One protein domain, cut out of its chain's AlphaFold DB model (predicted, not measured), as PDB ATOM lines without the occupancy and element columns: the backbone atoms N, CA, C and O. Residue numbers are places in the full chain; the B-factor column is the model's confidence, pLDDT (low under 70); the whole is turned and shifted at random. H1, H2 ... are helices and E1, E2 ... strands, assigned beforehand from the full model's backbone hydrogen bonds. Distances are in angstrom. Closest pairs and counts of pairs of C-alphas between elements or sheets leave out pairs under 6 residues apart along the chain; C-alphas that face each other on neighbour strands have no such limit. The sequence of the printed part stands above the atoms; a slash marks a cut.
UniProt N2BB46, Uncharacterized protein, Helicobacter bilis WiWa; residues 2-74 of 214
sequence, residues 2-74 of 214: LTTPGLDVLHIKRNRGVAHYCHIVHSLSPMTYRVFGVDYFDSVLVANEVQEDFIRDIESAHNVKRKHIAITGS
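Overview. This is residues 2 to 74 of the 214 residues of an uncharacterized protein of Helicobacter bilis WiWa (UniProt N2BB46). With little regular structure, this is a small sheet of parallel strands, ordered E1, E2, E3, with one helix, H1, over one face; long loops make much of the rest. The printed part has 73 residues, 24 in named elements: E1, E2, H1, E3 along the chain, a mixed class. It is compact, radius of gyration of the C-alphas 11.5 A, spanning 32 by 25 by 19 A.

Along the chain. E1 is residues 22 to 24, beginning at C-alpha 22 (53.030, -19.865, -29.030). E2 is residues 43 to 46, E3 residues 68 to 71, ending at C-alpha 71 (50.275, -26.731, -39.711). H1, residues 49 to 61, is 18.3 A long.

Arrangement. E1 and E2 are parallel; N 23 and O 43, 2.9 A apart, are within hydrogen-bond range, as in parallel E2 and E3 are N 44 and O 68, 2.9 A. H1 is on the sheet, two layers, over E2 and E3; its closest C-alpha pair with E3 is Glu 52 and Ile 69, 6.8 A. E2, H1, E3 form a strand-helix-strand unit, parallel neighbours joined through a helix, with a right-handed crossover. In H1 every O i to N i+4 pair is within hydrogen-bond range.

Size, cuts and confidence. The printed part has no cut. The E1 to E2 link, 18 residues, is long. No printed residue is under pLDDT 70.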
ATOM      1  N   LEU A   2      48.958 -20.226 -25.877       93.00
ATOM      2  CA  LEU A   2      47.701 -19.507 -25.657       93.00
ATOM      3  C   LEU A   2      46.756 -19.750 -26.836       93.00
ATOM      4  O   LEU A   2      47.210 -19.852 -27.968       93.00
ATOM      5  N   THR A   3      45.458 -19.812 -26.557       90.38
ATOM      6  CA  THR A   3      44.383 -19.759 -27.565       90.38
ATOM      7  C   THR A   3      43.800 -18.354 -27.711       90.38
ATOM      8  O   THR A   3      43.095 -18.069 -28.679       90.38
ATOM      9  N   THR A   4      44.080 -17.472 -26.748       92.12
ATOM     10  CA  THR A   4      43.638 -16.076 -26.742       92.12
ATOM     11  C   THR A   4      44.614 -15.209 -27.545       92.12
ATOM     12  O   THR A   4      45.790 -15.161 -27.171       92.12
ATOM     13  N   PRO A   5      44.156 -14.504 -28.598       92.88
ATOM     14  CA  PRO A   5      44.993 -13.594 -29.383       92.88
ATOM     15  C   PRO A   5      45.310 -12.292 -28.621       92.88
ATOM     16  O   PRO A   5      44.792 -12.044 -27.530       92.88
ATOM     17  N   GLY A   6      46.139 -11.429 -29.213       94.38
ATOM     18  CA  GLY A   6      46.394 -10.067 -28.724       94.38
ATOM     19  C   GLY A   6      47.486  -9.958 -27.655       94.38
ATOM     20  O   GLY A   6      47.406  -9.095 -26.775       94.38
ATOM     21  N   LEU A   7      48.501 -10.828 -27.713       95.69
ATOM     22  CA  LEU A   7      49.715 -10.694 -26.904       95.69
ATOM     23  C   LEU A   7      50.378  -9.334 -27.171       95.69
ATOM     24  O   LEU A   7      50.489  -8.913 -28.309       95.69
ATOM     25  N   ASP A   8      50.785  -8.635 -26.119       93.19
ATOM     26  CA  ASP A   8      51.377  -7.290 -26.114       93.19
ATOM     27  C   ASP A   8      50.557  -6.136 -26.713       93.19
ATOM     28  O   ASP A   8      50.951  -4.983 -26.541       93.19
ATOM     29  N   VAL A   9      49.358  -6.383 -27.242       91.31
ATOM     30  CA  VAL A   9      48.484  -5.335 -27.797       91.31
ATOM     31  C   VAL A   9      47.812  -4.525 -26.681       91.31
ATOM     32  O   VAL A   9      48.116  -3.352 -26.469       91.31
ATOM     33  N   LEU A  10      46.936  -5.167 -25.899       88.12
ATOM     34  CA  LEU A  10      46.149  -4.526 -24.836       88.12
ATOM     35  C   LEU A  10      46.565  -5.049 -23.455       88.12
ATOM     36  O   LEU A  10      47.615  -4.674 -22.933       88.12
ATOM     37  N   HIS A  11      45.742  -5.913 -22.859       90.44
ATOM     38  CA  HIS A  11      45.872  -6.356 -21.471       90.44
ATOM     39  C   HIS A  11      46.817  -7.546 -21.284       90.44
ATOM     40  O   HIS A  11      47.341  -7.741 -20.188       90.44
ATOM     41  N   ILE A  12      47.043  -8.344 -22.329       93.12
ATOM     42  CA  ILE A  12      47.939  -9.501 -22.269       93.12
ATOM     43  C   ILE A  12      49.346  -8.999 -22.560       93.12
ATOM     44  O   ILE A  12      49.599  -8.521 -23.658       93.12
ATOM     45  N   LYS A  13      50.255  -9.090 -21.588       94.69
ATOM     46  CA  LYS A  13      51.651  -8.656 -21.742       94.69
ATOM     47  C   LYS A  13      52.619  -9.830 -21.691       94.69
ATOM     48  O   LYS A  13      52.379 -10.813 -20.984       94.69
ATOM     49  N   ARG A  14      53.740  -9.710 -22.400       94.19
ATOM     50  CA  ARG A  14      54.863 -10.643 -22.292       94.19
ATOM     51  C   ARG A  14      55.489 -10.562 -20.903       94.19
ATOM     52  O   ARG A  14      55.693  -9.491 -20.331       94.19
ATOM     53  N   ASN A  15      55.831 -11.723 -20.361       94.00
ATOM     54  CA  ASN A  15      56.566 -11.865 -19.117       94.00
ATOM     55  C   ASN A  15      58.051 -12.065 -19.437       94.00
ATOM     56  O   ASN A  15      58.402 -12.921 -20.244       94.00
ATOM     57  N   ARG A  16      58.933 -11.319 -18.760       92.25
ATOM     58  CA  ARG A  16      60.392 -11.420 -18.928       92.25
ATOM     59  C   ARG A  16      60.948 -12.822 -18.638       92.25
ATOM     60  O   ARG A  16      62.007 -13.158 -19.149       92.25
ATOM     61  N   GLY A  17      60.254 -13.622 -17.825       96.69
ATOM     62  CA  GLY A  17      60.629 -15.007 -17.520       96.69
ATOM     63  C   GLY A  17      60.189 -16.040 -18.563       96.69
ATOM     64  O   GLY A  17      60.525 -17.212 -18.418       96.69
ATOM     65  N   VAL A  18      59.433 -15.644 -19.592       96.81
ATOM     66  CA  VAL A  18      58.937 -16.551 -20.635       96.81
ATOM     67  C   VAL A  18      59.671 -16.265 -21.939       96.81
ATOM     68  O   VAL A  18      59.535 -15.192 -22.521       96.81
ATOM     69  N   ALA A  19      60.441 -17.248 -22.403       96.00
ATOM     70  CA  ALA A  19      61.244 -17.116 -23.616       96.00
ATOM     71  C   ALA A  19      60.411 -17.191 -24.906       96.00
ATOM     72  O   ALA A  19      60.796 -16.590 -25.903       96.00
ATOM     73  N   HIS A  20      59.292 -17.925 -24.889       97.19
ATOM     74  CA  HIS A  20      58.533 -18.249 -26.097       97.19
ATOM     75  C   HIS A  20      57.024 -18.264 -25.852       97.19
ATOM     76  O   HIS A  20      56.519 -18.995 -24.995       97.19
ATOM     77  N   TYR A  21      56.298 -17.502 -26.659       97.62
ATOM     78  CA  TYR A  21      54.847 -17.459 -26.705       97.62
ATOM     79  C   TYR A  21      54.352 -18.055 -28.018       97.62
ATOM     80  O   TYR A  21      54.543 -17.493 -29.092       97.62
ATOM     81  N   CYS A  22      53.675 -19.194 -27.910       97.38
ATOM     82  CA  CYS A  22      53.030 -19.865 -29.030       97.38
ATOM     83  C   CYS A  22      51.520 -19.633 -28.977       97.38
ATOM     84  O   CYS A  22      50.911 -19.921 -27.939       97.38
ATOM     85  N   HIS A  23      50.935 -19.176 -30.080       96.69
ATOM     86  CA  HIS A  23      49.489 -19.189 -30.295       96.69
ATOM     87  C   HIS A  23      49.065 -20.525 -30.908       96.69
ATOM     88  O   HIS A  23      49.802 -21.083 -31.718       96.69
ATOM     89  N   ILE A  24      47.903 -21.042 -30.531       95.56
ATOM     90  CA  ILE A  24      47.254 -22.175 -31.199       95.56
ATOM     91  C   ILE A  24      45.843 -21.749 -31.590       95.56
ATOM     92  O   ILE A  24      45.086 -21.232 -30.762       95.56
ATOM     93  N   VAL A  25      45.506 -21.920 -32.867       93.56
ATOM     94  CA  VAL A  25      44.166 -21.600 -33.370       93.56
ATOM     95  C   VAL A  25      43.116 -22.514 -32.736       93.56
ATOM     96  O   VAL A  25      43.398 -23.648 -32.352       93.56
ATOM     97  N   HIS A  26      41.889 -22.016 -32.621       88.25
ATOM     98  CA  HIS A  26      40.770 -22.730 -31.995       88.25
ATOM     99  C   HIS A  26      39.596 -22.947 -32.960       88.25
ATOM    100  O   HIS A  26      38.466 -23.152 -32.528       88.25
ATOM    101  N   SER A  27      39.853 -22.865 -34.266       89.75
ATOM    102  CA  SER A  27      38.869 -23.128 -35.311       89.75
ATOM    103  C   SER A  27      39.552 -23.585 -36.600       89.75
ATOM    104  O   SER A  27      40.738 -23.327 -36.820       89.75
ATOM    105  N   LEU A  28      38.783 -24.252 -37.461       90.88
ATOM    106  CA  LEU A  28      39.194 -24.606 -38.823       90.88
ATOM    107  C   LEU A  28      38.961 -23.477 -39.843       90.88
ATOM    108  O   LEU A  28      39.518 -23.515 -40.938       90.88
ATOM    109  N   SER A  29      38.126 -22.492 -39.503       87.00
ATOM    110  CA  SER A  29      37.785 -21.366 -40.377       87.00
ATOM    111  C   SER A  29      38.982 -20.437 -40.609       87.00
ATOM    112  O   SER A  29      39.909 -20.429 -39.794       87.00
ATOM    113  N   PRO A  30      38.950 -19.574 -41.642       82.94
ATOM    114  CA  PRO A  30      39.843 -18.419 -41.705       82.94
ATOM    115  C   PRO A  30      39.851 -17.636 -40.381       82.94
ATOM    116  O   PRO A  30      38.852 -17.606 -39.649       82.94
ATOM    117  N   MET A  31      40.994 -17.039 -40.044       85.56
ATOM    118  CA  MET A  31      41.207 -16.406 -38.741       85.56
ATOM    119  C   MET A  31      40.529 -15.033 -38.686       85.56
ATOM    120  O   MET A  31      41.018 -14.064 -39.251       85.56
ATOM    121  N   THR A  32      39.420 -14.921 -37.958       85.44
ATOM    122  CA  THR A  32      38.695 -13.652 -37.751       85.44
ATOM    123  C   THR A  32      39.162 -12.949 -36.473       85.44
ATOM    124  O   THR A  32      38.397 -12.794 -35.515       85.44
ATOM    125  N   TYR A  33      40.440 -12.575 -36.402       90.00
ATOM    126  CA  TYR A  33      40.999 -11.872 -35.241       90.00
ATOM    127  C   TYR A  33      40.935 -10.355 -35.385       90.00
ATOM    128  O   TYR A  33      40.948  -9.808 -36.485       90.00
ATOM    129  N   ARG A  34      40.821  -9.672 -34.239       90.25
ATOM    130  CA  ARG A  34      40.990  -8.215 -34.164       90.25
ATOM    131  C   ARG A  34      42.421  -7.852 -34.543       90.25
ATOM    132  O   ARG A  34      43.312  -8.651 -34.271       90.25
ATOM    133  N   VAL A  35      42.590  -6.641 -35.076       92.12
ATOM    134  CA  VAL A  35      43.885  -6.115 -35.531       92.12
ATOM    135  C   VAL A  35      45.000  -6.411 -34.518       92.12
ATOM    136  O   VAL A  35      44.826  -6.193 -33.311       92.12
ATOM    137  N   PHE A  36      46.134  -6.894 -35.024       93.69
ATOM    138  CA  PHE A  36      47.312  -7.343 -34.276       93.69
ATOM    139  C   PHE A  36      47.095  -8.641 -33.481       93.69
ATOM    140  O   PHE A  36      47.753  -8.883 -32.461       93.69
ATOM    141  N   GLY A  37      46.164  -9.495 -33.917       93.69
ATOM    142  CA  GLY A  37      45.739 -10.674 -33.166       93.69
ATOM    143  C   GLY A  37      46.870 -11.666 -32.890       93.69
ATOM    144  O   GLY A  37      46.936 -12.243 -31.800       93.69
ATOM    145  N   VAL A  38      47.787 -11.838 -33.844       95.12
ATOM    146  CA  VAL A  38      48.890 -12.815 -33.763       95.12
ATOM    147  C   VAL A  38      50.289 -12.217 -33.911       95.12
ATOM    148  O   VAL A  38      51.278 -12.949 -33.883       95.12
ATOM    149  N   ASP A  39      50.399 -10.897 -34.018       95.50
ATOM    150  CA  ASP A  39      51.635 -10.200 -34.394       95.50
ATOM    151  C   ASP A  39      52.805 -10.439 -33.444       95.50
ATOM    152  O   ASP A  39      53.938 -10.640 -33.877       95.50
ATOM    153  N   TYR A  40      52.529 -10.453 -32.141       95.62
ATOM    154  CA  TYR A  40      53.560 -10.466 -31.101       95.62
ATOM    155  C   TYR A  40      53.863 -11.864 -30.543       95.62
ATOM    156  O   TYR A  40      54.557 -11.998 -29.527       95.62
ATOM    157  N   PHE A  41      53.339 -12.911 -31.183       97.06
ATOM    158  CA  PHE A  41      53.663 -14.298 -30.858       97.06
ATOM    159  C   PHE A  41      54.942 -14.754 -31.566       97.06
ATOM    160  O   PHE A  41      55.230 -14.368 -32.695       97.06
ATOM    161  N   ASP A  42      55.700 -15.625 -30.902       97.50
ATOM    162  CA  ASP A  42      56.937 -16.198 -31.440       97.50
ATOM    163  C   ASP A  42      56.653 -17.356 -32.416       97.50
ATOM    164  O   ASP A  42      57.436 -17.620 -33.334       97.50
ATOM    165  N   SER A  43      55.521 -18.044 -32.234       97.94
ATOM    166  CA  SER A  43      55.024 -19.059 -33.163       97.94
ATOM    167  C   SER A  43      53.503 -19.155 -33.179       97.94
ATOM    168  O   SER A  43      52.843 -18.807 -32.196       97.94
ATOM    169  N   VAL A  44      52.955 -19.692 -34.268       97.31
ATOM    170  CA  VAL A  44      51.526 -19.985 -34.408       97.31
ATOM    171  C   VAL A  44      51.338 -21.404 -34.933       97.31
ATOM    172  O   VAL A  44      51.931 -21.784 -35.940       97.31
ATOM    173  N   LEU A  45      50.520 -22.188 -34.238       97.44
ATOM    174  CA  LEU A  45      50.054 -23.488 -34.706       97.44
ATOM    175  C   LEU A  45      48.709 -23.281 -35.390       97.44
ATOM    176  O   LEU A  45      47.758 -22.829 -34.744       97.44
ATOM    177  N   VAL A  46      48.663 -23.564 -36.686       96.88
ATOM    178  CA  VAL A  46      47.482 -23.385 -37.536       96.88
ATOM    179  C   VAL A  46      46.887 -24.732 -37.925       96.88
ATOM    180  O   VAL A  46      47.558 -25.764 -37.902       96.88
ATOM    181  N   ALA A  47      45.615 -24.730 -38.301       95.56
ATOM    182  CA  ALA A  47      44.893 -25.933 -38.676       95.56
ATOM    183  C   ALA A  47      45.079 -26.321 -40.150       95.56
ATOM    184  O   ALA A  47      44.953 -27.497 -40.481       95.56
ATOM    185  N   ASN A  48      45.346 -25.362 -41.037       94.94
ATOM    186  CA  ASN A  48      45.420 -25.586 -42.480       94.94
ATOM    187  C   ASN A  48      46.269 -24.513 -43.185       94.94
ATOM    188  O   ASN A  48      46.654 -23.517 -42.575       94.94
ATOM    189  N   GLU A  49      46.537 -24.736 -44.474       95.81
ATOM    190  CA  GLU A  49      47.341 -23.851 -45.333       95.81
ATOM    191  C   GLU A  49      46.714 -22.456 -45.483       95.81
ATOM    192  O   GLU A  49      47.426 -21.465 -45.403       95.81
ATOM    193  N   VAL A  50      45.380 -22.353 -45.559       94.31
ATOM    194  CA  VAL A  50      44.674 -21.059 -45.670       94.31
ATOM    195  C   VAL A  50      44.975 -20.147 -44.478       94.31
ATOM    196  O   VAL A  50      45.142 -18.940 -44.628       94.31
ATOM    197  N   GLN A  51      45.055 -20.712 -43.273       95.38
ATOM    198  CA  GLN A  51      45.438 -19.958 -42.081       95.38
ATOM    199  C   GLN A  51      46.935 -19.620 -42.051       95.38
ATOM    200  O   GLN A  51      47.298 -18.582 -41.505       95.38
ATOM    201  N   GLU A  52      47.808 -20.470 -42.604       96.56
ATOM    202  CA  GLU A  52      49.222 -20.114 -42.769       96.56
ATOM    203  C   GLU A  52      49.371 -18.915 -43.709       96.56
ATOM    204  O   GLU A  52      50.014 -17.936 -43.321       96.56
ATOM    205  N   ASP A  53      48.749 -18.976 -44.887       95.38
ATOM    206  CA  ASP A  53      48.782 -17.914 -45.896       95.38
ATOM    207  C   ASP A  53      48.277 -16.596 -45.304       95.38
ATOM    208  O   ASP A  53      48.995 -15.597 -45.325       95.38
ATOM    209  N   PHE A  54      47.132 -16.632 -44.613       94.69
ATOM    210  CA  PHE A  54      46.595 -15.475 -43.899       94.69
ATOM    211  C   PHE A  54      47.617 -14.834 -42.945       94.69
ATOM    212  O   PHE A  54      47.781 -13.617 -42.917       94.69
ATOM    213  N   ILE A  55      48.351 -15.631 -42.159       95.56
ATOM    214  CA  ILE A  55      49.364 -15.078 -41.250       95.56
ATOM    215  C   ILE A  55      50.533 -14.471 -42.033       95.56
ATOM    216  O   ILE A  55      51.105 -13.485 -41.571       95.56
ATOM    217  N   ARG A  56      50.916 -15.028 -43.188       96.38
ATOM    218  CA  ARG A  56      51.970 -14.443 -44.036       96.38
ATOM    219  C   ARG A  56      51.554 -13.104 -44.629       96.38
ATOM    220  O   ARG A  56      52.392 -12.197 -44.681       96.38
ATOM    221  N   ASP A  57      50.293 -12.976 -45.013       95.25
ATOM    222  CA  ASP A  57      49.740 -11.723 -45.520       95.25
ATOM    223  C   ASP A  57      49.742 -10.663 -44.417       95.25
ATOM    224  O   ASP A  57      50.290  -9.578 -44.611       95.25
ATOM    225  N   ILE A  58      49.302 -11.018 -43.206       95.06
ATOM    226  CA  ILE A  58      49.364 -10.135 -42.031       95.06
ATOM    227  C   ILE A  58      50.796  -9.743 -41.666       95.06
ATOM    228  O   ILE A  58      51.074  -8.580 -41.378       95.06
ATOM    229  N   GLU A  59      51.741 -10.685 -41.706       95.75
ATOM    230  CA  GLU A  59      53.154 -10.380 -41.459       95.75
ATOM    231  C   GLU A  59      53.696  -9.315 -42.411       95.75
ATOM    232  O   GLU A  59      54.490  -8.464 -41.999       95.75
ATOM    233  N   SER A  60      53.250  -9.371 -43.664       95.75
ATOM    234  CA  SER A  60      53.636  -8.435 -44.712       95.75
ATOM    235  C   SER A  60      52.930  -7.089 -44.534       95.75
ATOM    236  O   SER A  60      53.604  -6.059 -44.520       95.75
ATOM    237  N   ALA A  61      51.612  -7.097 -44.315       94.88
ATOM    238  CA  ALA A  61      50.789  -5.906 -44.116       94.88
ATOM    239  C   ALA A  61      51.230  -5.084 -42.897       94.88
ATOM    240  O   ALA A  61      51.385  -3.865 -42.974       94.88
ATOM    241  N   HIS A  62      51.505  -5.747 -41.771       94.62
ATOM    242  CA  HIS A  62      51.889  -5.080 -40.524       94.62
ATOM    243  C   HIS A  62      53.402  -4.862 -40.395       94.62
ATOM    244  O   HIS A  62      53.856  -4.250 -39.425       94.62
ATOM    245  N   ASN A  63      54.194  -5.352 -41.356       95.00
ATOM    246  CA  ASN A  63      55.657  -5.302 -41.334       95.00
ATOM    247  C   ASN A  63      56.244  -5.846 -40.013       95.00
ATOM    248  O   ASN A  63      57.104  -5.229 -39.373       95.00
ATOM    249  N   VAL A  64      55.752  -7.010 -39.580       94.75
ATOM    250  CA  VAL A  64      56.191  -7.674 -38.343       94.75
ATOM    251  C   VAL A  64      57.183  -8.798 -38.632       94.75
ATOM    252  O   VAL A  64      57.332  -9.291 -39.750       94.75
ATOM    253  N   LYS A  65      57.911  -9.221 -37.595       93.94
ATOM    254  CA  LYS A  65      58.877 -10.317 -37.715       93.94
ATOM    255  C   LYS A  65      58.158 -11.600 -38.141       93.94
ATOM    256  O   LYS A  65      57.206 -12.014 -37.483       93.94
ATOM    257  N   ARG A  66      58.700 -12.285 -39.156       95.88
ATOM    258  CA  ARG A  66      58.253 -13.637 -39.512       95.88
ATOM    259  C   ARG A  66      58.362 -14.579 -38.317       95.88
ATOM    260  O   ARG A  66      59.460 -14.800 -37.790       95.88
ATOM    261  N   LYS A  67      57.228 -15.144 -37.915       95.88
ATOM    262  CA  LYS A  67      57.129 -16.130 -36.841       95.88
ATOM    263  C   LYS A  67      57.193 -17.553 -37.387       95.88
ATOM    264  O   LYS A  67      57.013 -17.803 -38.585       95.88
ATOM    265  N   HIS A  68      57.488 -18.495 -36.495       97.69
ATOM    266  CA  HIS A  68      57.428 -19.913 -36.835       97.69
ATOM    267  C   HIS A  68      55.961 -20.336 -36.965       97.69
ATOM    268  O   HIS A  68      55.187 -20.142 -36.030       97.69
ATOM    269  N   ILE A  69      55.586 -20.906 -38.109       97.88
ATOM    270  CA  ILE A  69      54.244 -21.445 -38.339       97.88
ATOM    271  C   ILE A  69      54.376 -22.946 -38.548       97.88
ATOM    272  O   ILE A  69      55.284 -23.389 -39.252       97.88
ATOM    273  N   ALA A  70      53.496 -23.708 -37.911       97.50
ATOM    274  CA  ALA A  70      53.365 -25.135 -38.143       97.50
ATOM    275  C   ALA A  70      51.891 -25.473 -38.359       97.50
ATOM    276  O   ALA A  70      51.045 -25.120 -37.535       97.50
ATOM    277  N   ILE A  71      51.597 -26.168 -39.457       97.19
ATOM    278  CA  ILE A  71      50.275 -26.731 -39.711       97.19
ATOM    279  C   ILE A  71      50.154 -28.009 -38.880       97.19
ATOM    280  O   ILE A  71      50.831 -29.000 -39.147       97.19
ATOM    281  N   THR A  72      49.315 -27.976 -37.849       95.31
ATOM    282  CA  THR A  72      49.116 -29.091 -36.909       95.31
ATOM    283  C   THR A  72      47.742 -29.740 -37.024       95.31
ATOM    284  O   THR A  72      47.461 -30.686 -36.294       95.31
ATOM    285  N   GLY A  73      46.867 -29.229 -37.892       93.88
ATOM    286  CA  GLY A  73      45.449 -29.574 -37.841       93.88
ATOM    287  C   GLY A  73      44.772 -29.002 -36.593       93.88
ATOM    288  O   GLY A  73      45.326 -28.154 -35.886       93.88
ATOM    289  N   SER A  74      43.553 -29.466 -36.325       92.31
ATOM    290  CA  SER A  74      42.811 -29.106 -35.119       92.31
ATOM    291  C   SER A  74      42.949 -30.199 -34.064       92.31
ATOM    292  O   SER A  74      42.301 -31.239 -34.145       92.31
TER     293      SER A  74